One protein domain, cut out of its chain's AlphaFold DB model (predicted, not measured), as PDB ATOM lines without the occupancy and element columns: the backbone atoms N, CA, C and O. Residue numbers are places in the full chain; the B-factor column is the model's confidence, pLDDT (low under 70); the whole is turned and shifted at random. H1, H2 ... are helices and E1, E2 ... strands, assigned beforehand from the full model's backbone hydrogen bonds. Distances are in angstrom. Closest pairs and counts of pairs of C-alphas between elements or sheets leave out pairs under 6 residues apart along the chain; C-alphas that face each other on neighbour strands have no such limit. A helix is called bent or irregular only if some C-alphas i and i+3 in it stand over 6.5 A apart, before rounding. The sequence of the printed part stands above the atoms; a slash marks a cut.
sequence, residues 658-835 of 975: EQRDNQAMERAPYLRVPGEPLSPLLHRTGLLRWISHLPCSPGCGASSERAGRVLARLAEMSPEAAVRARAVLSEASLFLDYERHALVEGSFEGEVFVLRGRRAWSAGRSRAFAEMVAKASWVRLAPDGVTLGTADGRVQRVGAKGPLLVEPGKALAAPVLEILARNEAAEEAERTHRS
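AT A GLANCE: This is residues 658 to 835 of the 975 residues of an uncharacterized protein of Chondromyces apiculatus DSM 436 (UniProt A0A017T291). A strongly twisted sheet of five strands, E3 to E7, joins a smaller sheet, E2 E1 E8, where E2 runs on into E3 at 87 degrees, and H4 lies over one face of the larger sheet, at E6, and only grazes the smaller one. The helical hairpin of H2 and H3 lies to one side, while H5 leads away from the two sheets and its residues 825 to 835 stick out. The printed part has 178 residues, with five named helices and eight named strands in the order H1 H2 H3 E1 E2 E3 E4 H4 E5 E6 E7 E8 H5, a mixed class. Both sheets, E3 E4 E5 E6 E7 and E2 E1 E8, are antiparallel. The whole is compact, with a radius of gyration of the C-alphas of 16.5 A and spans of 49 by 47 by 29 A.

IN THESE COORDINATES: The larger sheet has E3, residues 746 to 749, E4, 752 to 755, E5, 778 to 782 and 13.6 A long, E6, 785 to 789 and 13.4 A, and E7, 795 to 799 and 13.2 A. The smaller has E1, 732 to 735, E2, 741 to 744, and E8, 804 to 806. H1, residues 662 to 672, begins at C-alpha (21.889, -39.117, -27.374) and is irregular, with C-alphas 666 and 669 7.0 A apart. H2 is residues 701 to 717, 24.6 A; H3, 719 to 729, 15.4 A; H4, 767 to 775, 12.8 A. H5, residues 814 to 835, measures 31.1 A and ends at C-alpha (31.341, -23.855, -14.156).

HOW THE PARTS SIT: E5, E6 and E7 form a meander, each strand the antiparallel neighbour of the one before, with N 780 and O 787 at 2.8 A and N 788 and O 796 at 2.8 A. Between the neighbour strands E4 and E5, N 753 and O 779 are within hydrogen-bond range at 2.8 A, and between E3 and E4, N 749 and O 752 are within range at 2.8 A. In the smaller sheet, N 734 and O 742 are 2.8 A apart, as are N 735 and O 804. H4 is on the larger sheet at a height of 9.6 A and lies only just over E6, on which 3 of its C-alphas fall. The closest C-alphas of H4 and E2, Ala 770 and Ala 742, are 6.3 A apart. H5 only grazes both sheets; its residues 817 to 821 touch H1, closest at C-alphas Leu 820 and Leu 671, 7.1 A, at a steep tilt of 67 degrees. H2 and H3, a hairpin, touch at C-alphas Ala 715 and Ala 722, 4.9 A, at a tilt of 37 degrees, only just steep. Every O i to N i+4 pair is within hydrogen-bond range in H2, H3 and H5, against 5 of 7 in H1 and 4 of 5 in H4.

THE WHOLE: The two farthest C-alphas, Pro 719 and His 833, are 53.8 A apart. The printed part has no cut. The links H1 to H2, 28 residues, and E4 to H4, 11 residues, are long. Mean pLDDT of the printed part is 91.3, and residues 758 to 765 are under 70.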
ATOM      1  N   GLU A 658      24.652 -35.603 -18.125       71.31
ATOM      2  CA  GLU A 658      24.365 -35.347 -19.541       71.31
ATOM      3  C   GLU A 658      23.489 -36.445 -20.138       71.31
ATOM      4  O   GLU A 658      23.952 -37.373 -20.791       71.31
ATOM      5  N   GLN A 659      22.192 -36.343 -19.874       80.50
ATOM      6  CA  GLN A 659      21.187 -37.291 -20.369       80.50
ATOM      7  C   GLN A 659      20.499 -36.820 -21.656       80.50
ATOM      8  O   GLN A 659      19.612 -37.505 -22.147       80.50
ATOM      9  N   ARG A 660      20.847 -35.626 -22.156       78.12
ATOM     10  CA  ARG A 660      20.181 -34.990 -23.308       78.12
ATOM     11  C   ARG A 660      20.881 -35.237 -24.642       78.12
ATOM     12  O   ARG A 660      20.208 -35.216 -25.662       78.12
ATOM     13  N   ASP A 661      22.187 -35.500 -24.623       82.38
ATOM     14  CA  ASP A 661      22.959 -35.789 -25.831       82.38
ATOM     15  C   ASP A 661      22.941 -37.297 -26.107       82.38
ATOM     16  O   ASP A 661      23.726 -38.075 -25.554       82.38
ATOM     17  N   ASN A 662      22.025 -37.718 -26.980       84.19
ATOM     18  CA  ASN A 662      21.889 -39.117 -27.374       84.19
ATOM     19  C   ASN A 662      23.175 -39.671 -28.020       84.19
ATOM     20  O   ASN A 662      23.503 -40.838 -27.812       84.19
ATOM     21  N   GLN A 663      23.962 -38.855 -28.733       86.75
ATOM     22  CA  GLN A 663      25.213 -39.317 -29.344       86.75
ATOM     23  C   GLN A 663      26.296 -39.577 -28.291       86.75
ATOM     24  O   GLN A 663      26.987 -40.597 -28.340       86.75
ATOM     25  N   ALA A 664      26.440 -38.681 -27.311       87.62
ATOM     26  CA  ALA A 664      27.329 -38.899 -26.170       87.62
ATOM     27  C   ALA A 664      26.912 -40.141 -25.367       87.62
ATOM     28  O   ALA A 664      27.758 -40.876 -24.840       87.62
ATOM     29  N   MET A 665      25.610 -40.425 -25.308       89.44
ATOM     30  CA  MET A 665      25.103 -41.641 -24.690       89.44
ATOM     31  C   MET A 665      25.473 -42.918 -25.462       89.44
ATOM     32  O   MET A 665      25.795 -43.907 -24.807       89.44
ATOM     33  N   GLU A 666      25.516 -42.923 -26.799       92.00
ATOM     34  CA  GLU A 666      25.977 -44.102 -27.565       92.00
ATOM     35  C   GLU A 666      27.477 -44.394 -27.346       92.00
ATOM     36  O   GLU A 666      27.898 -45.549 -27.344       92.00
ATOM     37  N   ARG A 667      28.294 -43.361 -27.093       92.56
ATOM     38  CA  ARG A 667      29.744 -43.489 -26.811       92.56
ATOM     39  C   ARG A 667      30.037 -43.932 -25.375       92.56
ATOM     40  O   ARG A 667      31.069 -44.534 -25.077       92.56
ATOM     41  N   ALA A 668      29.105 -43.645 -24.475       92.12
ATOM     42  CA  ALA A 668      29.202 -43.868 -23.043       92.12
ATOM     43  C   ALA A 668      29.633 -45.259 -22.582       92.12
ATOM     44  O   ALA A 668      30.370 -45.332 -21.595       92.12
ATOM     45  N   PRO A 669      29.102 -46.364 -23.145       94.75
ATOM     46  CA  PRO A 669      29.430 -47.693 -22.646       94.75
ATOM     47  C   PRO A 669      30.923 -47.969 -22.831       94.75
ATOM     48  O   PRO A 669      31.571 -48.458 -21.910       94.75
ATOM     49  N   TYR A 670      31.476 -47.553 -23.969       94.31
ATOM     50  CA  TYR A 670      32.871 -47.778 -24.322       94.31
ATOM     51  C   TYR A 670      33.845 -46.961 -23.477       94.31
ATOM     52  O   TYR A 670      34.855 -47.495 -23.050       94.31
ATOM     53  N   LEU A 671      33.533 -45.702 -23.160       91.38
ATOM     54  CA  LEU A 671      34.380 -44.890 -22.271       91.38
ATOM     55  C   LEU A 671      34.486 -45.482 -20.858       91.38
ATOM     56  O   LEU A 671      35.516 -45.374 -20.202       91.38
ATOM     57  N   ARG A 672      33.422 -46.141 -20.390       91.88
ATOM     58  CA  ARG A 672      33.379 -46.736 -19.048       91.88
ATOM     59  C   ARG A 672      34.128 -48.055 -18.956       91.88
ATOM     60  O   ARG A 672      34.733 -48.324 -17.924       91.88
ATOM     61  N   VAL A 673      34.067 -48.873 -20.008       95.31
ATOM     62  CA  VAL A 673      34.767 -50.164 -20.062       95.31
ATOM     63  C   VAL A 673      35.465 -50.342 -21.425       95.31
ATOM     64  O   VAL A 673      35.035 -51.168 -22.227       95.31
ATOM     65  N   PRO A 674      36.550 -49.586 -21.709       91.25
ATOM     66  CA  PRO A 674      37.178 -49.519 -23.041       91.25
ATOM     67  C   PRO A 674      37.632 -50.855 -23.629       91.25
ATOM     68  O   PRO A 674      37.604 -51.042 -24.842       91.25
ATOM     69  N   GLY A 675      38.060 -51.781 -22.767       92.75
ATOM     70  CA  GLY A 675      38.559 -53.096 -23.169       92.75
ATOM     71  C   GLY A 675      37.483 -54.173 -23.312       92.75
ATOM     72  O   GLY A 675      37.815 -55.295 -23.686       92.75
ATOM     73  N   GLU A 676      36.220 -53.880 -22.992       96.81
ATOM     74  CA  GLU A 676      35.153 -54.874 -23.105       96.81
ATOM     75  C   GLU A 676      34.644 -54.964 -24.553       96.81
ATOM     76  O   GLU A 676      34.297 -53.938 -25.147       96.81
ATOM     77  N   PRO A 677      34.561 -56.175 -25.134       97.12
ATOM     78  CA  PRO A 677      33.981 -56.354 -26.455       97.12
ATOM     79  C   PRO A 677      32.501 -55.971 -26.510       97.12
ATOM     80  O   PRO A 677      31.731 -56.290 -25.601       97.12
ATOM     81  N   LEU A 678      32.074 -55.347 -27.611       96.56
ATOM     82  CA  LEU A 678      30.649 -55.118 -27.848       96.56
ATOM     83  C   LEU A 678      29.940 -56.450 -28.114       96.56
ATOM     84  O   LEU A 678      30.251 -57.141 -29.083       96.56
ATOM     85  N   SER A 679      28.918 -56.773 -27.326       97.50
ATOM     86  CA  SER A 679      27.984 -57.847 -27.675       97.50
ATOM     87  C   SER A 679      27.229 -57.485 -28.964       97.50
ATOM     88  O   SER A 679      26.598 -56.425 -28.995       97.50
ATOM     89  N   PRO A 680      27.200 -58.342 -30.007       96.75
ATOM     90  CA  PRO A 680      26.459 -58.051 -31.241       96.75
ATOM     91  C   PRO A 680      24.981 -57.718 -31.007       96.75
ATOM     92  O   PRO A 680      24.409 -56.864 -31.675       96.75
ATOM     93  N   LEU A 681      24.364 -58.314 -29.981       96.44
ATOM     94  CA  LEU A 681      22.971 -58.041 -29.615       96.44
ATOM     95  C   LEU A 681      22.743 -56.632 -29.037       96.44
ATOM     96  O   LEU A 681      21.598 -56.205 -28.894       96.44
ATOM     97  N   LEU A 682      23.815 -55.922 -28.684       96.50
ATOM     98  CA  LEU A 682      23.798 -54.570 -28.125       96.50
ATOM     99  C   LEU A 682      24.267 -53.509 -29.133       96.50
ATOM    100  O   LEU A 682      24.478 -52.359 -28.747       96.50
ATOM    101  N   HIS A 683      24.420 -53.872 -30.410       93.88
ATOM    102  CA  HIS A 683      24.946 -53.002 -31.461       93.88
ATOM    103  C   HIS A 683      23.951 -51.908 -31.905       93.88
ATOM    104  O   HIS A 683      23.395 -51.937 -32.997       93.88
ATOM    105  N   ARG A 684      23.739 -50.902 -31.047       92.69
ATOM    106  CA  ARG A 684      22.773 -49.802 -31.256       92.69
ATOM    107  C   ARG A 684      23.133 -48.819 -32.378       92.69
ATOM    108  O   ARG A 684      22.240 -48.148 -32.897       92.69
ATOM    109  N   THR A 685      24.414 -48.725 -32.735       91.69
ATOM    110  CA  THR A 685      24.914 -47.873 -33.830       91.69
ATOM    111  C   THR A 685      24.880 -48.558 -35.196       91.69
ATOM    112  O   THR A 685      25.168 -47.917 -36.205       91.69
ATOM    113  N   GLY A 686      24.532 -49.848 -35.228       89.19
ATOM    114  CA  GLY A 686      24.264 -50.590 -36.451       89.19
ATOM    115  C   GLY A 686      22.870 -50.302 -37.015       89.19
ATOM    116  O   GLY A 686      22.158 -49.407 -36.565       89.19
ATOM    117  N   LEU A 687      22.475 -51.105 -38.002       86.81
ATOM    118  CA  LEU A 687      21.201 -50.963 -38.711       86.81
ATOM    119  C   LEU A 687      19.980 -51.368 -37.872       86.81
ATOM    120  O   LEU A 687      18.882 -50.880 -38.115       86.81
ATOM    121  N   LEU A 688      20.158 -52.282 -36.914       90.62
ATOM    122  CA  LEU A 688      19.073 -52.877 -36.139       90.62
ATOM    123  C   LEU A 688      19.247 -52.589 -34.645       90.62
ATOM    124  O   LEU A 688      20.228 -53.007 -34.032       90.62
ATOM    125  N   ARG A 689      18.254 -51.942 -34.029       90.31
ATOM    126  CA  ARG A 689      18.220 -51.654 -32.588       90.31
ATOM    127  C   ARG A 689      17.296 -52.613 -31.839       90.31
ATOM    128  O   ARG A 689      16.079 -52.517 -31.930       90.31
ATOM    129  N   TRP A 690      17.880 -53.514 -31.048       90.38
ATOM    130  CA  TRP A 690      17.134 -54.523 -30.269       90.38
ATOM    131  C   TRP A 690      16.692 -54.064 -28.886       90.38
ATOM    132  O   TRP A 690      15.825 -54.680 -28.265       90.38
ATOM    133  N   ILE A 691      17.319 -53.011 -28.374       93.31
ATOM    134  CA  ILE A 691      17.033 -52.463 -27.056       93.31
ATOM    135  C   ILE A 691      16.862 -50.956 -27.158       93.31
ATOM    136  O   ILE A 691      17.615 -50.275 -27.850       93.31
ATOM    137  N   SER A 692      15.880 -50.438 -26.430       91.50
ATOM    138  CA  SER A 692      15.607 -49.005 -26.363       91.50
ATOM    139  C   SER A 692      16.478 -48.296 -25.322       91.50
ATOM    140  O   SER A 692      16.808 -47.121 -25.474       91.50
ATOM    141  N   HIS A 693      16.944 -49.012 -24.292       94.38
ATOM    142  CA  HIS A 693      17.820 -48.464 -23.255       94.38
ATOM    143  C   HIS A 693      19.300 -48.542 -23.617       94.38
ATOM    144  O   HIS A 693      19.737 -49.388 -24.399       94.38
ATOM    145  N   LEU A 694      20.084 -47.650 -23.022       94.31
ATOM    146  CA  LEU A 694      21.528 -47.596 -23.213       94.31
ATOM    147  C   LEU A 694      22.204 -48.577 -22.250       94.31
ATOM    148  O   LEU A 694      21.954 -48.506 -21.040       94.31
ATOM    149  N   PRO A 695      23.036 -49.508 -22.742       97.00
ATOM    150  CA  PRO A 695      23.651 -50.500 -21.879       97.00
ATOM    151  C   PRO A 695      24.681 -49.860 -20.929       97.00
ATOM    152  O   PRO A 695      25.314 -48.837 -21.220       97.00
ATOM    153  N   CYS A 696      24.867 -50.463 -19.751       96.62
ATOM    154  CA  CYS A 696      25.865 -49.985 -18.792       96.62
ATOM    155  C   CYS A 696      27.316 -50.272 -19.222       96.62
ATOM    156  O   CYS A 696      28.241 -49.701 -18.654       96.62
ATOM    157  N   SER A 697      27.522 -51.132 -20.210       97.06
ATOM    158  CA  SER A 697      28.827 -51.455 -20.777       97.06
ATOM    159  C   SER A 697      28.632 -52.133 -22.145       97.06
ATOM    160  O   SER A 697      27.509 -52.574 -22.428       97.06
ATOM    161  N   PRO A 698      29.659 -52.216 -23.010       97.06
ATOM    162  CA  PRO A 698      29.541 -52.848 -24.327       97.06
ATOM    163  C   PRO A 698      29.133 -54.330 -24.253       97.06
ATOM    164  O   PRO A 698      28.432 -54.824 -25.135       97.06
ATOM    165  N   GLY A 699      29.510 -55.028 -23.178       96.88
ATOM    166  CA  GLY A 699      29.210 -56.444 -22.952       96.88
ATOM    167  C   GLY A 699      28.093 -56.716 -21.941       96.88
ATOM    168  O   GLY A 699      27.969 -57.842 -21.468       96.88
ATOM    169  N   CYS A 700      27.265 -55.721 -21.587       98.12
ATOM    170  CA  CYS A 700      26.268 -55.839 -20.515       98.12
ATOM    171  C   CYS A 700      25.409 -57.122 -20.619       98.12
ATOM    172  O   CYS A 700      24.507 -57.223 -21.460       98.12
ATOM    173  N   GLY A 701      25.643 -58.083 -19.715       98.06
ATOM    174  CA  GLY A 701      24.990 -59.398 -19.739       98.06
ATOM    175  C   GLY A 701      23.464 -59.323 -19.641       98.06
ATOM    176  O   GLY A 701      22.767 -59.900 -20.471       98.06
ATOM    177  N   ALA A 702      22.936 -58.523 -18.709       97.56
ATOM    178  CA  ALA A 702      21.491 -58.363 -18.525       97.56
ATOM    179  C   ALA A 702      20.794 -57.737 -19.749       97.56
ATOM    180  O   ALA A 702      19.665 -58.096 -20.087       97.56
ATOM    181  N   SER A 703      21.466 -56.809 -20.440       97.50
ATOM    182  CA  SER A 703      20.943 -56.251 -21.693       97.50
ATOM    183  C   SER A 703      21.001 -57.277 -22.825       97.50
ATOM    184  O   SER A 703      20.048 -57.375 -23.594       97.50
ATOM    185  N   SER A 704      22.083 -58.060 -22.909       97.62
ATOM    186  CA  SER A 704      22.263 -59.086 -23.946       97.62
ATOM    187  C   SER A 704      21.245 -60.215 -23.814       97.62
ATOM    188  O   SER A 704      20.653 -60.625 -24.806       97.62
ATOM    189  N   GLU A 705      20.979 -60.675 -22.589       97.25
ATOM    190  CA  GLU A 705      19.941 -61.668 -22.295       97.25
ATOM    191  C   GLU A 705      18.563 -61.178 -22.760       97.25
ATOM    192  O   GLU A 705      17.803 -61.905 -23.400       97.25
ATOM    193  N   ARG A 706      18.255 -59.904 -22.493       95.88
ATOM    194  CA  ARG A 706      17.006 -59.288 -22.936       95.88
ATOM    195  C   ARG A 706      16.907 -59.222 -24.458       95.88
ATOM    196  O   ARG A 706      15.898 -59.661 -25.000       95.88
ATOM    197  N   ALA A 707      17.931 -58.702 -25.127       96.56
ATOM    198  CA  ALA A 707      17.983 -58.656 -26.586       96.56
ATOM    199  C   ALA A 707      17.856 -60.066 -27.192       96.56
ATOM    200  O   ALA A 707      17.133 -60.261 -28.165       96.56
ATOM    201  N   GLY A 708      18.469 -61.071 -26.557       97.50
ATOM    202  CA  GLY A 708      18.349 -62.480 -26.927       97.50
ATOM    203  C   GLY A 708      16.911 -63.004 -26.880       97.50
ATOM    204  O   GLY A 708      16.506 -63.715 -27.796       97.50
ATOM    205  N   ARG A 709      16.113 -62.613 -25.874       97.19
ATOM    206  CA  ARG A 709      14.678 -62.953 -25.806       97.19
ATOM    207  C   ARG A 709      13.859 -62.298 -26.915       97.19
ATOM    208  O   ARG A 709      13.022 -62.960 -27.518       97.19
ATOM    209  N   VAL A 710      14.115 -61.025 -27.216       96.44
ATOM    210  CA  VAL A 710      13.426 -60.329 -28.318       96.44
ATOM    211  C   VAL A 710      13.788 -60.979 -29.661       96.44
ATOM    212  O   VAL A 710      12.922 -61.205 -30.499       96.44
ATOM    213  N   LEU A 711      15.046 -61.377 -29.849       96.88
ATOM    214  CA  LEU A 711      15.486 -62.101 -31.041       96.88
ATOM    215  C   LEU A 711      14.907 -63.518 -31.133       96.88
ATOM    216  O   LEU A 711      14.586 -63.970 -32.230       96.88
ATOM    217  N   ALA A 712      14.737 -64.214 -30.007       97.38
ATOM    218  CA  ALA A 712      14.011 -65.482 -29.968       97.38
ATOM    219  C   ALA A 712      12.549 -65.294 -30.399       97.38
ATOM    220  O   ALA A 712      12.047 -66.079 -31.196       97.38
ATOM    221  N   ARG A 713      11.909 -64.195 -29.981       96.38
ATOM    222  CA  ARG A 713      10.561 -63.838 -30.435       96.38
ATOM    223  C   ARG A 713      10.493 -63.564 -31.940       96.38
ATOM    224  O   ARG A 713       9.548 -64.005 -32.587       96.38
ATOM    225  N   LEU A 714      11.499 -62.902 -32.520       96.81
ATOM    226  CA  LEU A 714      11.593 -62.795 -33.982       96.81
ATOM    227  C   LEU A 714      11.747 -64.181 -34.626       96.81
ATOM    228  O   LEU A 714      11.106 -64.446 -35.635       96.81
ATOM    229  N   ALA A 715      12.548 -65.076 -34.040       97.38
ATOM    230  CA  ALA A 715      12.758 -66.424 -34.572       97.38
ATOM    231  C   ALA A 715      11.490 -67.292 -34.534       97.38
ATOM    232  O   ALA A 715      11.282 -68.083 -35.448       97.38
ATOM    233  N   GLU A 716      10.629 -67.126 -33.525       96.38
ATOM    234  CA  GLU A 716       9.307 -67.773 -33.473       96.38
ATOM    235  C   GLU A 716       8.403 -67.331 -34.628       96.38
ATOM    236  O   GLU A 716       7.611 -68.121 -35.134       96.38
ATOM    237  N   MET A 717       8.510 -66.066 -35.040       94.50
ATOM    238  CA  MET A 717       7.733 -65.527 -36.156       94.50
ATOM    239  C   MET A 717       8.320 -65.905 -37.508       94.50
ATOM    240  O   MET A 717       7.582 -66.254 -38.422       94.50
ATOM    241  N   SER A 718       9.636 -65.765 -37.635       96.94
ATOM    242  CA  SER A 718      10.382 -65.970 -38.865       96.94
ATOM    243  C   SER A 718      11.820 -66.373 -38.521       96.94
ATOM    244  O   SER A 718      12.675 -65.513 -38.266       96.94
ATOM    245  N   PRO A 719      12.124 -67.685 -38.515       97.75
ATOM    246  CA  PRO A 719      13.475 -68.176 -38.249       97.75
ATOM    247  C   PRO A 719      14.509 -67.567 -39.200       97.75
ATOM    248  O   PRO A 719      15.616 -67.217 -38.795       97.75
ATOM    249  N   GLU A 720      14.121 -67.385 -40.463       97.44
ATOM    250  CA  GLU A 720      14.961 -66.795 -41.499       97.44
ATOM    251  C   GLU A 720      15.276 -65.317 -41.208       97.44
ATOM    252  O   GLU A 720      16.439 -64.911 -41.278       97.44
ATOM    253  N   ALA A 721      14.279 -64.519 -40.801       96.44
ATOM    254  CA  ALA A 721      14.497 -63.128 -40.402       96.44
ATOM    255  C   ALA A 721      15.438 -63.020 -39.196       96.44
ATOM    256  O   ALA A 721      16.305 -62.149 -39.170       96.44
ATOM    257  N   ALA A 722      15.319 -63.921 -38.216       97.38
ATOM    258  CA  ALA A 722      16.208 -63.943 -37.058       97.38
ATOM    259  C   ALA A 722      17.657 -64.301 -37.426       97.38
ATOM    260  O   ALA A 722      18.590 -63.711 -36.877       97.38
ATOM    261  N   VAL A 723      17.868 -65.232 -38.364       97.81
ATOM    262  CA  VAL A 723      19.207 -65.542 -38.897       97.81
ATOM    263  C   VAL A 723      19.799 -64.321 -39.596       97.81
ATOM    264  O   VAL A 723      20.928 -63.933 -39.285       97.81
ATOM    265  N   ARG A 724      19.034 -63.670 -40.481       96.00
ATOM    266  CA  ARG A 724      19.486 -62.449 -41.164       96.00
ATOM    267  C   ARG A 724      19.793 -61.320 -40.183       96.00
ATOM    268  O   ARG A 724      20.840 -60.689 -40.286       96.00
ATOM    269  N   ALA A 725      18.943 -61.122 -39.179       95.25
ATOM    270  CA  ALA A 725      19.184 -60.121 -38.152       95.25
ATOM    271  C   ALA A 725      20.487 -60.371 -37.381       95.25
ATOM    272  O   ALA A 725      21.231 -59.428 -37.129       95.25
ATOM    273  N   ARG A 726      20.801 -61.627 -37.027       96.25
ATOM    274  CA  ARG A 726      22.080 -61.970 -36.374       96.25
ATOM    275  C   ARG A 726      23.281 -61.632 -37.245       96.25
ATOM    276  O   ARG A 726      24.273 -61.136 -36.714       96.25
ATOM    277  N   ALA A 727      23.192 -61.902 -38.547       94.88
ATOM    278  CA  ALA A 727      24.252 -61.560 -39.487       94.88
ATOM    279  C   ALA A 727      24.497 -60.044 -39.486       94.88
ATOM    280  O   ALA A 727      25.609 -59.609 -39.210       94.88
ATOM    281  N   VAL A 728      23.432 -59.256 -39.638       92.69
ATOM    282  CA  VAL A 728      23.479 -57.785 -39.684       92.69
ATOM    283  C   VAL A 728      23.994 -57.178 -38.381       92.69
ATOM    284  O   VAL A 728      24.794 -56.249 -38.392       92.69
ATOM    285  N   LEU A 729      23.582 -57.718 -37.233       93.31
ATOM    286  CA  LEU A 729      24.077 -57.279 -35.924       93.31
ATOM    287  C   LEU A 729      25.570 -57.530 -35.719       93.31
ATOM    288  O   LEU A 729      26.175 -56.896 -34.856       93.31
ATOM    289  N   SER A 730      26.140 -58.460 -36.480       94.94
ATOM    290  CA  SER A 730      27.557 -58.805 -36.420       94.94
ATOM    291  C   SER A 730      28.408 -57.975 -37.388       94.94
ATOM    292  O   SER A 730      29.632 -58.061 -37.332       94.94
ATOM    293  N   GLU A 731      27.791 -57.174 -38.264       93.44
ATOM    294  CA  GLU A 731      28.506 -56.285 -39.184       93.44
ATOM    295  C   GLU A 731      29.074 -55.068 -38.451       93.44
ATOM    296  O   GLU A 731      28.505 -54.600 -37.463       93.44
ATOM    297  N   ALA A 732      30.198 -54.535 -38.934       95.12
ATOM    298  CA  ALA A 732      30.763 -53.315 -38.375       95.12
ATOM    299  C   ALA A 732      29.923 -52.095 -38.780       95.12
ATOM    300  O   ALA A 732      29.274 -52.081 -39.826       95.12
ATOM    301  N   SER A 733      29.926 -51.049 -37.954       94.44
ATOM    302  CA  SER A 733      29.248 -49.788 -38.271       94.44
ATOM    303  C   SER A 733      30.187 -48.596 -38.161       94.44
ATOM    304  O   SER A 733      31.019 -48.520 -37.259       94.44
ATOM    305  N   LEU A 734      30.026 -47.652 -39.086       95.00
ATOM    306  CA  LEU A 734      30.568 -46.305 -39.018       95.00
ATOM    307  C   LEU A 734      29.434 -45.350 -38.641       95.00
ATOM    308  O   LEU A 734      28.560 -45.071 -39.457       95.00
ATOM    309  N   PHE A 735      29.460 -44.829 -37.421       93.94
ATOM    310  CA  PHE A 735      28.451 -43.932 -36.872       93.94
ATOM    311  C   PHE A 735      29.035 -42.538 -36.658       93.94
ATOM    312  O   PHE A 735      29.938 -42.345 -35.842       93.94
ATOM    313  N   LEU A 736      28.523 -41.555 -37.396       91.81
ATOM    314  CA  LEU A 736      28.850 -40.146 -37.179       91.81
ATOM    315  C   LEU A 736      27.779 -39.494 -36.305       91.81
ATOM    316  O   LEU A 736      28.097 -38.833 -35.320       91.81
ATOM    317  N   ASP A 737      26.520 -39.725 -36.674       88.88
ATOM    318  CA  ASP A 737      25.311 -39.316 -35.966       88.88
ATOM    319  C   ASP A 737      24.097 -40.127 -36.473       88.88
ATOM    320  O   ASP A 737      24.220 -41.032 -37.303       88.88
ATOM    321  N   TYR A 738      22.901 -39.807 -35.973       83.25
ATOM    322  CA  TYR A 738      21.667 -40.503 -36.345       83.25
ATOM    323  C   TYR A 738      21.241 -40.294 -37.809       83.25
ATOM    324  O   TYR A 738      20.542 -41.148 -38.352       83.25
ATOM    325  N   GLU A 739      21.704 -39.233 -38.474       82.38
ATOM    326  CA  GLU A 739      21.428 -38.965 -39.892       82.38
ATOM    327  C   GLU A 739      22.512 -39.537 -40.822       82.38
ATOM    328  O   GLU A 739      22.260 -39.775 -42.009       82.38
ATOM    329  N   ARG A 740      23.716 -39.776 -40.291       87.62
ATOM    330  CA  ARG A 740      24.914 -40.212 -41.013       87.62
ATOM    331  C   ARG A 740      25.567 -41.387 -40.293       87.62
ATOM    332  O   ARG A 740      26.489 -41.233 -39.491       87.62
ATOM    333  N   HIS A 741      25.115 -42.586 -40.621       89.12
ATOM    334  CA  HIS A 741      25.758 -43.819 -40.188       89.12
ATOM    335  C   HIS A 741      25.624 -44.891 -41.267       89.12
ATOM    336  O   HIS A 741      24.666 -44.865 -42.038       89.12
ATOM    337  N   ALA A 742      26.597 -45.796 -41.342       90.19
ATOM    338  CA  ALA A 742      26.662 -46.834 -42.358       90.19
ATOM    339  C   ALA A 742      27.114 -48.179 -41.785       90.19
ATOM    340  O   ALA A 742      28.023 -48.217 -40.957       90.19
ATOM    341  N   LEU A 743      26.530 -49.279 -42.264       90.75
ATOM    342  CA  LEU A 743      27.155 -50.597 -42.121       90.75
ATOM    343  C   LEU A 743      28.363 -50.692 -43.054       90.75
ATOM    344  O   LEU A 743      28.298 -50.212 -44.187       90.75
ATOM    345  N   VAL A 744      29.453 -51.273 -42.564       91.81
ATOM    346  CA  VAL A 744      30.705 -51.438 -43.301       91.81
ATOM    347  C   VAL A 744      31.287 -52.825 -43.058       91.81
ATOM    348  O   VAL A 744      31.195 -53.384 -41.969       91.81
ATOM    349  N   GLU A 745      31.942 -53.363 -44.076       92.50
ATOM    350  CA  GLU A 745      32.721 -54.591 -43.981       92.50
ATOM    351  C   GLU A 745      34.204 -54.230 -44.120       92.50
ATOM    352  O   GLU A 745      34.584 -53.421 -44.967       92.50
ATOM    353  N   GLY A 746      35.055 -54.770 -43.247       93.31
ATOM    354  CA  GLY A 746      36.470 -54.414 -43.219       93.31
ATOM    355  C   GLY A 746      37.156 -54.745 -41.902       93.31
ATOM    356  O   GLY A 746      36.624 -55.480 -41.070       93.31
ATOM    357  N   SER A 747      38.358 -54.207 -41.728       95.06
ATOM    358  CA  SER A 747      39.141 -54.334 -40.496       95.06
ATOM    359  C   SER A 747      40.151 -53.196 -40.368       95.06
ATOM    360  O   SER A 747      40.576 -52.630 -41.375       95.06
ATOM    361  N   PHE A 748      40.590 -52.896 -39.144       95.62
ATOM    362  CA  PHE A 748      41.700 -51.967 -38.927       95.62
ATOM    363  C   PHE A 748      43.047 -52.537 -39.399       95.62
ATOM    364  O   PHE A 748      43.425 -53.655 -39.050       95.62
ATOM    365  N   GLU A 749      43.787 -51.717 -40.141       96.06
ATOM    366  CA  GLU A 749      45.188 -51.890 -40.523       96.06
ATOM    367  C   GLU A 749      45.956 -50.650 -40.028       96.06
ATOM    368  O   GLU A 749      46.059 -49.623 -40.704       96.06
ATOM    369  N   GLY A 750      46.425 -50.709 -38.776       94.88
ATOM    370  CA  GLY A 750      46.963 -49.543 -38.069       94.88
ATOM    371  C   GLY A 750      45.875 -48.505 -37.768       94.88
ATOM    372  O   GLY A 750      44.842 -48.830 -37.189       94.88
ATOM    373  N   GLU A 751      46.097 -47.259 -38.192       95.62
ATOM    374  CA  GLU A 751      45.203 -46.107 -37.955       95.62
ATOM    375  C   GLU A 751      44.022 -46.011 -38.939       95.62
ATOM    376  O   GLU A 751      43.259 -45.041 -38.936       95.62
ATOM    377  N   VAL A 752      43.907 -46.968 -39.858       96.88
ATOM    378  CA  VAL A 752      42.962 -46.919 -40.972       96.88
ATOM    379  C   VAL A 752      42.102 -48.174 -40.966       96.88
ATOM    380  O   VAL A 752      42.613 -49.280 -40.848       96.88
ATOM    381  N   PHE A 753      40.792 -48.014 -41.126       97.00
ATOM    382  CA  PHE A 753      39.875 -49.120 -41.369       97.00
ATOM    383  C   PHE A 753      39.790 -49.382 -42.871       97.00
ATOM    384  O   PHE A 753      39.276 -48.549 -43.619       97.00
ATOM    385  N   VAL A 754      40.318 -50.516 -43.324       96.38
ATOM    386  CA  VAL A 754      40.304 -50.901 -44.739       96.38
ATOM    387  C   VAL A 754      38.974 -51.567 -45.056       96.38
ATOM    388  O   VAL A 754      38.633 -52.597 -44.473       96.38
ATOM    389  N   LEU A 755      38.225 -50.962 -45.977       94.19
ATOM    390  CA  LEU A 755      36.910 -51.430 -46.396       94.19
ATOM    391  C   LEU A 755      37.065 -52.589 -47.384       94.19
ATOM    392  O   LEU A 755      37.824 -52.508 -48.353       94.19
ATOM    393  N   ARG A 756      36.331 -53.673 -47.144       90.00
ATOM    394  CA  ARG A 756      36.282 -54.867 -47.991       90.00
ATOM    395  C   ARG A 756      34.854 -55.014 -48.501       90.00
ATOM    396  O   ARG A 756      33.925 -55.055 -47.715       90.00
ATOM    397  N   GLY A 757      34.670 -55.073 -49.819       71.75
ATOM    398  CA  GLY A 757      33.334 -55.163 -50.421       71.75
ATOM    399  C   GLY A 757      32.643 -53.809 -50.635       71.75
ATOM    400  O   GLY A 757      33.179 -52.751 -50.325       71.75
ATOM    401  N   ARG A 758      31.461 -53.838 -51.268       58.00
ATOM    402  CA  ARG A 758      30.715 -52.645 -51.736       58.00
ATOM    403  C   ARG A 758      29.459 -52.313 -50.920       58.00
ATOM    404  O   ARG A 758      28.655 -51.492 -51.356       58.00
ATOM    405  N   ARG A 759      29.226 -52.959 -49.777       63.88
ATOM    406  CA  ARG A 759      27.990 -52.745 -49.008       63.88
ATOM    407  C   ARG A 759      28.186 -51.601 -48.019       63.88
ATOM    408  O   ARG A 759      28.758 -51.805 -46.961       63.88
ATOM    409  N   ALA A 760      27.695 -50.415 -48.372       65.50
ATOM    410  CA  ALA A 760      27.477 -49.335 -47.418       65.50
ATOM    411  C   ALA A 760      25.994 -48.969 -47.413       65.50
ATOM    412  O   ALA A 760      25.444 -48.544 -48.430       65.50
ATOM    413  N   TRP A 761      25.344 -49.169 -46.270       67.44
ATOM    414  CA  TRP A 761      23.912 -48.931 -46.099       67.44
ATOM    415  C   TRP A 761      23.720 -47.773 -45.141       67.44
ATOM    416  O   TRP A 761      24.087 -47.906 -43.980       67.44
ATOM    417  N   SER A 762      23.126 -46.665 -45.588       64.94
ATOM    418  CA  SER A 762      22.715 -45.602 -44.664       64.94
ATOM    419  C   SER A 762      21.360 -45.964 -44.088       64.94
ATOM    420  O   SER A 762      20.379 -46.055 -44.837       64.94
ATOM    421  N   ALA A 763      21.293 -46.151 -42.772       55.97
ATOM    422  CA  ALA A 763      20.007 -46.172 -42.080       55.97
ATOM    423  C   ALA A 763      19.497 -44.755 -41.765       55.97
ATOM    424  O   ALA A 763      18.295 -44.563 -41.617       55.97
ATOM    425  N   GLY A 764      20.375 -43.744 -41.776       57.78
ATOM    426  CA  GLY A 764      19.984 -42.332 -41.719       57.78
ATOM    427  C   GLY A 764      19.424 -41.811 -43.049       57.78
ATOM    428  O   GLY A 764      19.602 -42.442 -44.100       57.78
ATOM    429  N   ARG A 765      18.778 -40.633 -43.037       61.62
ATOM    430  CA  ARG A 765      18.150 -40.037 -44.237       61.62
ATOM    431  C   ARG A 765      19.174 -39.537 -45.266       61.62
ATOM    432  O   ARG A 765      18.806 -39.194 -46.387       61.62
ATOM    433  N   SER A 766      20.468 -39.498 -44.926       73.31
ATOM    434  CA  SER A 766      21.517 -38.995 -45.816       73.31
ATOM    435  C   SER A 766      21.978 -40.037 -46.844       73.31
ATOM    436  O   SER A 766      23.016 -40.686 -46.696       73.31
ATOM    437  N   ARG A 767      21.241 -40.153 -47.955       75.25
ATOM    438  CA  ARG A 767      21.640 -40.962 -49.126       75.25
ATOM    439  C   ARG A 767      23.059 -40.636 -49.610       75.25
ATOM    440  O   ARG A 767      23.835 -41.541 -49.912       75.25
ATOM    441  N   ALA A 768      23.415 -39.353 -49.610       84.81
ATOM    442  CA  ALA A 768      24.731 -38.880 -50.026       84.81
ATOM    443  C   ALA A 768      25.873 -39.483 -49.189       84.81
ATOM    444  O   ALA A 768      26.933 -39.786 -49.734       84.81
ATOM    445  N   PHE A 769      25.668 -39.691 -47.883       87.62
ATOM    446  CA  PHE A 769      26.689 -40.291 -47.025       87.62
ATOM    447  C   PHE A 769      26.893 -41.781 -47.332       87.62
ATOM    448  O   PHE A 769      28.034 -42.210 -47.491       87.62
ATOM    449  N   ALA A 770      25.817 -42.555 -47.508       83.62
ATOM    450  CA  ALA A 770      25.927 -43.957 -47.932       83.62
ATOM    451  C   ALA A 770      26.666 -44.112 -49.264       83.62
ATOM    452  O   ALA A 770      27.583 -44.922 -49.370       83.62
ATOM    453  N   GLU A 771      26.301 -43.315 -50.271       87.50
ATOM    454  CA  GLU A 771      26.946 -43.355 -51.588       87.50
ATOM    455  C   GLU A 771      28.431 -42.978 -51.521       87.50
ATOM    456  O   GLU A 771      29.236 -43.465 -52.319       87.50
ATOM    457  N   MET A 772      28.801 -42.117 -50.574       91.06
ATOM    458  CA  MET A 772      30.184 -41.738 -50.314       91.06
ATOM    459  C   MET A 772      30.975 -42.893 -49.694       91.06
ATOM    460  O   MET A 772      32.039 -43.243 -50.204       91.06
ATOM    461  N   VAL A 773      30.436 -43.528 -48.648       90.94
ATOM    462  CA  VAL A 773      31.065 -44.688 -47.995       90.94
ATOM    463  C   VAL A 773      31.165 -45.872 -48.963       90.94
ATOM    464  O   VAL A 773      32.203 -46.522 -49.010       90.94
ATOM    465  N   ALA A 774      30.159 -46.100 -49.815       90.00
ATOM    466  CA  ALA A 774      30.164 -47.175 -50.817       90.00
ATOM    467  C   ALA A 774      31.289 -47.047 -51.865       90.00
ATOM    468  O   ALA A 774      31.662 -48.034 -52.501       90.00
ATOM    469  N   LYS A 775      31.808 -45.831 -52.079       92.19
ATOM    470  CA  LYS A 775      32.928 -45.558 -52.996       92.19
ATOM    471  C   LYS A 775      34.285 -45.619 -52.295       92.19
ATOM    472  O   LYS A 775      35.304 -45.720 -52.977       92.19
ATOM    473  N   ALA A 776      34.305 -45.529 -50.968       94.50
ATOM    474  CA  ALA A 776      35.528 -45.544 -50.186       94.50
ATOM    475  C   ALA A 776      36.141 -46.954 -50.151       94.50
ATOM    476  O   ALA A 776      35.452 -47.968 -50.143       94.50
ATOM    477  N   SER A 777      37.466 -47.007 -50.125       95.56
ATOM    478  CA  SER A 777      38.273 -48.212 -49.910       95.56
ATOM    479  C   SER A 777      38.890 -48.230 -48.513       95.56
ATOM    480  O   SER A 777      39.338 -49.274 -48.049       95.56
ATOM    481  N   TRP A 778      38.905 -47.089 -47.822       96.06
ATOM    482  CA  TRP A 778      39.347 -46.998 -46.440       96.06
ATOM    483  C   TRP A 778      38.740 -45.799 -45.701       96.06
ATOM    484  O   TRP A 778      38.321 -44.814 -46.314       96.06
ATOM    485  N   VAL A 779      38.726 -45.883 -44.369       97.12
ATOM    486  CA  VAL A 779      38.237 -44.851 -43.446       97.12
ATOM    487  C   VAL A 779      39.310 -44.540 -42.408       97.12
ATOM    488  O   VAL A 779      39.841 -45.442 -41.766       97.12
ATOM    489  N   ARG A 780      39.607 -43.258 -42.198       97.81
ATOM    490  CA  ARG A 780      40.414 -42.773 -41.070       97.81
ATOM    491  C   ARG A 780      39.559 -41.885 -40.181       97.81
ATOM    492  O   ARG A 780      38.916 -40.958 -40.675       97.81
ATOM    493  N   LEU A 781      39.572 -42.150 -38.881       96.69
ATOM    494  CA  LEU A 781      38.828 -41.362 -37.904       96.69
ATOM    495  C   LEU A 781      39.675 -40.189 -37.389       96.69
ATOM    496  O   LEU A 781      40.897 -40.282 -37.299       96.69
ATOM    497  N   ALA A 782      39.013 -39.090 -37.041       95.38
ATOM    498  CA  ALA A 782      39.581 -37.932 -36.361       95.38
ATOM    499  C   ALA A 782      38.577 -37.399 -35.316       95.38
ATOM    500  O   ALA A 782      37.382 -37.691 -35.416       95.38
ATOM    501  N   PRO A 783      39.006 -36.596 -34.322       92.62
ATOM    502  CA  PRO A 783      38.094 -36.048 -33.310       92.62
ATOM    503  C   PRO A 783      36.904 -35.261 -33.877       92.62
ATOM    504  O   PRO A 783      35.810 -35.303 -33.310       92.62
ATOM    505  N   ASP A 784      37.117 -34.590 -35.010       92.62
ATOM    506  CA  ASP A 784      36.170 -33.700 -35.684       92.62
ATOM    507  C   ASP A 784      35.569 -34.283 -36.976       92.62
ATOM    508  O   ASP A 784      34.885 -33.568 -37.714       92.62
ATOM    509  N   GLY A 785      35.784 -35.572 -37.263       95.19
ATOM    510  CA  GLY A 785      35.112 -36.247 -38.368       95.19
ATOM    511  C   GLY A 785      35.868 -37.441 -38.927       95.19
ATOM    512  O   GLY A 785      36.726 -38.026 -38.277       95.19
ATOM    513  N   VAL A 786      35.556 -37.806 -40.166       96.88
ATOM    514  CA  VAL A 786      36.200 -38.928 -40.857       96.88
ATOM    515  C   VAL A 786      36.782 -38.506 -42.191       96.88
ATOM    516  O   VAL A 786      36.270 -37.605 -42.853       96.88
ATOM    517  N   THR A 787      37.863 -39.169 -42.587       97.81
ATOM    518  CA  THR A 787      38.426 -39.091 -43.935       97.81
ATOM    519  C   THR A 787      38.181 -40.417 -44.633       97.81
ATOM    520  O   THR A 787      38.642 -41.458 -44.171       97.81
ATOM    521  N   LEU A 788      37.446 -40.366 -45.736       96.81
ATOM    522  CA  LEU A 788      37.167 -41.491 -46.614       96.81
ATOM    523  C   LEU A 788      38.118 -41.408 -47.801       96.81
ATOM    524  O   LEU A 788      38.187 -40.358 -48.440       96.81
ATOM    525  N   GLY A 789      38.844 -42.479 -48.103       95.94
ATOM    526  CA  GLY A 789      39.700 -42.523 -49.285       95.94
ATOM    527  C   GLY A 789      39.343 -43.658 -50.222       95.94
ATOM    528  O   GLY A 789      38.920 -44.725 -49.788       95.94
ATOM    529  N   THR A 790      39.489 -43.416 -51.516       95.38
ATOM    530  CA  THR A 790      39.200 -44.355 -52.604       95.38
ATOM    531  C   THR A 790      40.479 -45.042 -53.091       95.38
ATOM    532  O   THR A 790      41.594 -44.588 -52.826       95.38
ATOM    533  N   ALA A 791      40.330 -46.133 -53.846       92.62
ATOM    534  CA  ALA A 791      41.460 -46.875 -54.415       92.62
ATOM    535  C   ALA A 791      42.334 -46.042 -55.377       92.62
ATOM    536  O   ALA A 791      43.517 -46.326 -55.524       92.62
ATOM    537  N   ASP A 792      41.773 -45.007 -56.009       94.94
ATOM    538  CA  ASP A 792      42.503 -44.083 -56.890       94.94
ATOM    539  C   ASP A 792      43.165 -42.908 -56.144       94.94
ATOM    540  O   ASP A 792      43.664 -41.974 -56.768       94.94
ATOM    541  N   GLY A 793      43.178 -42.941 -54.806       95.69
ATOM    542  CA  GLY A 793      43.851 -41.950 -53.968       95.69
ATOM    543  C   GLY A 793      43.055 -40.669 -53.711       95.69
ATOM    544  O   GLY A 793      43.552 -39.791 -53.004       95.69
ATOM    545  N   ARG A 794      41.822 -40.538 -54.227       97.19
ATOM    546  CA  ARG A 794      40.948 -39.415 -53.852       97.19
ATOM    547  C   ARG A 794      40.537 -39.542 -52.389       97.19
ATOM    548  O   ARG A 794      40.300 -40.637 -51.884       97.19
ATOM    549  N   VAL A 795      40.430 -38.402 -51.715       97.38
ATOM    550  CA  VAL A 795      40.028 -38.321 -50.308       97.38
ATOM    551  C   VAL A 795      38.871 -37.351 -50.132       97.38
ATOM    552  O   VAL A 795      38.809 -36.313 -50.791       97.38
ATOM    553  N   GLN A 796      37.964 -37.675 -49.218       96.75
ATOM    554  CA  GLN A 796      36.836 -36.840 -48.844       96.75
ATOM    555  C   GLN A 796      36.710 -36.779 -47.324       96.75
ATOM    556  O   GLN A 796      36.703 -37.807 -46.649       96.75
ATOM    557  N   ARG A 797      36.607 -35.564 -46.776       96.88
ATOM    558  CA  ARG A 797      36.433 -35.338 -45.338       96.88
ATOM    559  C   ARG A 797      34.967 -35.071 -45.016       96.88
ATOM    560  O   ARG A 797      34.333 -34.245 -45.667       96.88
ATOM    561  N   VAL A 798      34.453 -35.739 -43.990       94.88
ATOM    562  CA  VAL A 798      33.093 -35.554 -43.475       94.88
ATOM    563  C   VAL A 798      33.191 -35.130 -42.017       94.88
ATOM    564  O   VAL A 798      33.653 -35.903 -41.182       94.88
ATOM    565  N   GLY A 799      32.782 -33.898 -41.710       93.31
ATOM    566  CA  GLY A 799      32.845 -33.361 -40.348       93.31
ATOM    567  C   GLY A 799      31.799 -33.992 -39.429       93.31
ATOM    568  O   GLY A 799      30.620 -34.039 -39.781       93.31
ATOM    569  N   ALA A 800      32.208 -34.463 -38.256       91.50
ATOM    570  CA  ALA A 800      31.334 -35.021 -37.228       91.50
ATOM    571  C   ALA A 800      32.034 -35.005 -35.866       91.50
ATOM    572  O   ALA A 800      33.213 -35.326 -35.771       91.50
ATOM    573  N   LYS A 801      31.320 -34.670 -34.793       89.56
ATOM    574  CA  LYS A 801      31.902 -34.689 -33.449       89.56
ATOM    575  C   LYS A 801      31.957 -36.130 -32.950       89.56
ATOM    576  O   LYS A 801      30.913 -36.747 -32.811       89.56
ATOM    577  N   GLY A 802      33.147 -36.661 -32.671       89.81
ATOM    578  CA  GLY A 802      33.308 -38.000 -32.086       89.81
ATOM    579  C   GLY A 802      32.734 -39.137 -32.933       89.81
ATOM    580  O   GLY A 802      31.831 -39.838 -32.466       89.81
ATOM    581  N   PRO A 803      33.235 -39.340 -34.161       95.06
ATOM    582  CA  PRO A 803      32.838 -40.488 -34.963       95.06
ATOM    583  C   PRO A 803      33.185 -41.793 -34.241       95.06
ATOM    584  O   PRO A 803      34.208 -41.896 -33.561       95.06
ATOM    585  N   LEU A 804      32.337 -42.798 -34.414       95.44
ATOM    586  CA  LEU A 804      32.497 -44.115 -33.823       95.44
ATOM    587  C   LEU A 804      32.567 -45.156 -34.941       95.44
ATOM    588  O   LEU A 804      31.689 -45.196 -35.799       95.44
ATOM    589  N   LEU A 805      33.599 -46.001 -34.927       96.44
ATOM    590  CA  LEU A 805      33.648 -47.201 -35.758       96.44
ATOM    591  C   LEU A 805      33.687 -48.414 -34.840       96.44
ATOM    592  O   LEU A 805      34.572 -48.527 -33.992       96.44
ATOM    593  N   VAL A 806      32.698 -49.287 -34.990       95.69
ATOM    594  CA  VAL A 806      32.447 -50.395 -34.073       95.69
ATOM    595  C   VAL A 806      32.507 -51.711 -34.827       95.69
ATOM    596  O   VAL A 806      31.827 -51.866 -35.835       95.69
ATOM    597  N   GLU A 807      33.270 -52.671 -34.304       96.31
ATOM    598  CA  GLU A 807      33.296 -54.059 -34.770       96.31
ATOM    599  C   GLU A 807      32.669 -54.964 -33.692       96.31
ATOM    600  O   GLU A 807      33.324 -55.255 -32.685       96.31
ATOM    601  N   PRO A 808      31.407 -55.404 -33.850       96.31
ATOM    602  CA  PRO A 808      30.770 -56.311 -32.901       96.31
ATOM    603  C   PRO A 808      31.616 -57.555 -32.607       96.31
ATOM    604  O   PRO A 808      32.223 -58.151 -33.494       96.31
ATOM    605  N   GLY A 809      31.667 -57.954 -31.337       96.56
ATOM    606  CA  GLY A 809      32.512 -59.044 -30.850       96.56
ATOM    607  C   GLY A 809      33.967 -58.653 -30.565       96.56
ATOM    608  O   GLY A 809      34.714 -59.485 -30.050       96.56
ATOM    609  N   LYS A 810      34.379 -57.407 -30.838       96.12
ATOM    610  CA  LYS A 810      35.713 -56.878 -30.515       96.12
ATOM    611  C   LYS A 810      35.620 -55.694 -29.552       96.12
ATOM    612  O   LYS A 810      34.592 -55.020 -29.468       96.12
ATOM    613  N   ALA A 811      36.698 -55.458 -28.805       95.31
ATOM    614  CA  ALA A 811      36.887 -54.191 -28.103       95.31
ATOM    615  C   ALA A 811      37.087 -53.062 -29.128       95.31
ATOM    616  O   ALA A 811      37.493 -53.326 -30.264       95.31
ATOM    617  N   LEU A 812      36.823 -51.809 -28.742       95.31
ATOM    618  CA  LEU A 812      37.093 -50.686 -29.640       95.31
ATOM    619  C   LEU A 812      38.584 -50.613 -29.973       95.31
ATOM    620  O   LEU A 812      39.440 -50.722 -29.093       95.31
ATOM    621  N   ALA A 813      38.887 -50.386 -31.249       95.81
ATOM    622  CA  ALA A 813      40.258 -50.192 -31.689       95.81
ATOM    623  C   ALA A 813      40.871 -48.942 -31.032       95.81
ATOM    624  O   ALA A 813      40.181 -47.948 -30.787       95.81
ATOM    625  N   ALA A 814      42.183 -48.980 -30.786       95.06
ATOM    626  CA  ALA A 814      42.912 -47.895 -30.128       95.06
ATOM    627  C   ALA A 814      42.675 -46.500 -30.754       95.06
ATOM    628  O   ALA A 814      42.419 -45.572 -29.981       95.06
ATOM    629  N   PRO A 815      42.629 -46.335 -32.098       94.06
ATOM    630  CA  PRO A 815      42.350 -45.031 -32.710       94.06
ATOM    631  C   PRO A 815      40.974 -44.466 -32.326       94.06
ATOM    632  O   PRO A 815      40.805 -43.260 -32.153       94.06
ATOM    633  N   VAL A 816      39.973 -45.337 -32.151       94.75
ATOM    634  CA  VAL A 816      38.618 -44.940 -31.739       94.75
ATOM    635  C   VAL A 816      38.628 -44.478 -30.281       94.75
ATOM    636  O   VAL A 816      38.076 -43.428 -29.958       94.75
ATOM    637  N   LEU A 817      39.283 -45.239 -29.397       94.06
ATOM    638  CA  LEU A 817      39.383 -44.910 -27.972       94.06
ATOM    639  C   LEU A 817      40.115 -43.588 -27.734       94.06
ATOM    640  O   LEU A 817      39.672 -42.789 -26.910       94.06
ATOM    641  N   GLU A 818      41.189 -43.329 -28.477       93.56
ATOM    642  CA  GLU A 818      41.926 -42.069 -28.390       93.56
ATOM    643  C   GLU A 818      41.046 -40.868 -28.767       93.56
ATOM    644  O   GLU A 818      41.054 -39.844 -28.080       93.56
ATOM    645  N   ILE A 819      40.240 -40.998 -29.824       93.75
ATOM    646  CA  ILE A 819      39.286 -39.963 -30.240       93.75
ATOM    647  C   ILE A 819      38.239 -39.704 -29.156       93.75
ATOM    648  O   ILE A 819      37.972 -38.545 -28.829       93.75
ATOM    649  N   LEU A 820      37.660 -40.763 -28.585       92.44
ATOM    650  CA  LEU A 820      36.662 -40.630 -27.526       92.44
ATOM    651  C   LEU A 820      37.254 -39.966 -26.276       92.44
ATOM    652  O   LEU A 820      36.647 -39.034 -25.752       92.44
ATOM    653  N   ALA A 821      38.455 -40.371 -25.853       91.81
ATOM    654  CA  ALA A 821      39.141 -39.789 -24.700       91.81
ATOM    655  C   ALA A 821      39.481 -38.302 -24.913       91.81
ATOM    656  O   ALA A 821      39.289 -37.484 -24.014       91.81
ATOM    657  N   ARG A 822      39.944 -37.922 -26.113       91.31
ATOM    658  CA  ARG A 822      40.216 -36.516 -26.463       91.31
ATOM    659  C   ARG A 822      38.946 -35.666 -26.439       91.31
ATOM    660  O   ARG A 822      38.984 -34.540 -25.948       91.31
ATOM    661  N   ASN A 823      37.836 -36.197 -26.946       87.69
ATOM    662  CA  ASN A 823      36.556 -35.495 -26.935       87.69
ATOM    663  C   ASN A 823      36.000 -35.337 -25.518       87.69
ATOM    664  O   ASN A 823      35.573 -34.241 -25.169       87.69
ATOM    665  N   GLU A 824      36.077 -36.376 -24.686       88.19
ATOM    666  CA  GLU A 824      35.662 -36.299 -23.281       88.19
ATOM    667  C   GLU A 824      36.517 -35.292 -22.497       88.19
ATOM    668  O   GLU A 824      35.981 -34.476 -21.750       88.19
ATOM    669  N   ALA A 825      37.835 -35.267 -22.723       89.25
ATOM    670  CA  ALA A 825      38.723 -34.277 -22.116       89.25
ATOM    671  C   ALA A 825      38.404 -32.842 -22.573       89.25
ATOM    672  O   ALA A 825      38.425 -31.915 -21.762       89.25
ATOM    673  N   ALA A 826      38.087 -32.647 -23.859       87.12
ATOM    674  CA  ALA A 826      37.684 -31.347 -24.390       87.12
ATOM    675  C   ALA A 826      36.346 -30.876 -23.796       87.12
ATOM    676  O   ALA A 826      36.215 -29.712 -23.417       87.12
ATOM    677  N   GLU A 827      35.374 -31.780 -23.661       85.19
ATOM    678  CA  GLU A 827      34.080 -31.500 -23.030       85.19
ATOM    679  C   GLU A 827      34.225 -31.194 -21.541       85.19
ATOM    680  O   GLU A 827      33.625 -30.238 -21.054       85.19
ATOM    681  N   GLU A 828      35.056 -31.941 -20.817       86.88
ATOM    682  CA  GLU A 828      35.328 -31.688 -19.402       86.88
ATOM    683  C   GLU A 828      36.044 -30.350 -19.187       86.88
ATOM    684  O   GLU A 828      35.697 -29.595 -18.272       86.88
ATOM    685  N   ALA A 829      36.993 -30.000 -20.061       87.25
ATOM    686  CA  ALA A 829      37.639 -28.693 -20.050       87.25
ATOM    687  C   ALA A 829      36.624 -27.567 -20.304       87.25
ATOM    688  O   ALA A 829      36.634 -26.548 -19.607       87.25
ATOM    689  N   GLU A 830      35.702 -27.758 -21.250       85.69
ATOM    690  CA  GLU A 830      34.637 -26.797 -21.525       85.69
ATOM    691  C   GLU A 830      33.639 -26.694 -20.359       85.69
ATOM    692  O   GLU A 830      33.244 -25.586 -19.986       85.69
ATOM    693  N   ARG A 831      33.266 -27.818 -19.728       84.00
ATOM    694  CA  ARG A 831      32.424 -27.852 -18.518       84.00
ATOM    695  C   ARG A 831      33.083 -27.109 -17.366       84.00
ATOM    696  O   ARG A 831      32.438 -26.252 -16.765       84.00
ATOM    697  N   THR A 832      34.358 -27.382 -17.105       84.56
ATOM    698  CA  THR A 832      35.155 -26.712 -16.068       84.56
ATOM    699  C   THR A 832      35.271 -25.214 -16.348       84.56
ATOM    700  O   THR A 832      35.120 -24.389 -15.446       84.56
ATOM    701  N   HIS A 833      35.449 -24.827 -17.615       85.44
ATOM    702  CA  HIS A 833      35.453 -23.422 -18.016       85.44
ATOM    703  C   HIS A 833      34.088 -22.751 -17.781       85.44
ATOM    704  O   HIS A 833      34.028 -21.637 -17.255       85.44
ATOM    705  N   ARG A 834      32.975 -23.422 -18.119       81.19
ATOM    706  CA  ARG A 834      31.610 -22.911 -17.896       81.19
ATOM    707  C   ARG A 834      31.254 -22.823 -16.407       81.19
ATOM    708  O   ARG A 834      30.656 -21.827 -15.998       81.19
ATOM    709  N   SER A 835      31.620 -23.818 -15.599       77.62
ATOM    710  CA  SER A 835      31.341 -23.855 -14.156       77.62
ATOM    711  C   SER A 835      32.200 -22.852 -13.379       77.62
ATOM    712  O   SER A 835      31.671 -22.127 -12.533       77.62
TER     713      SER A 835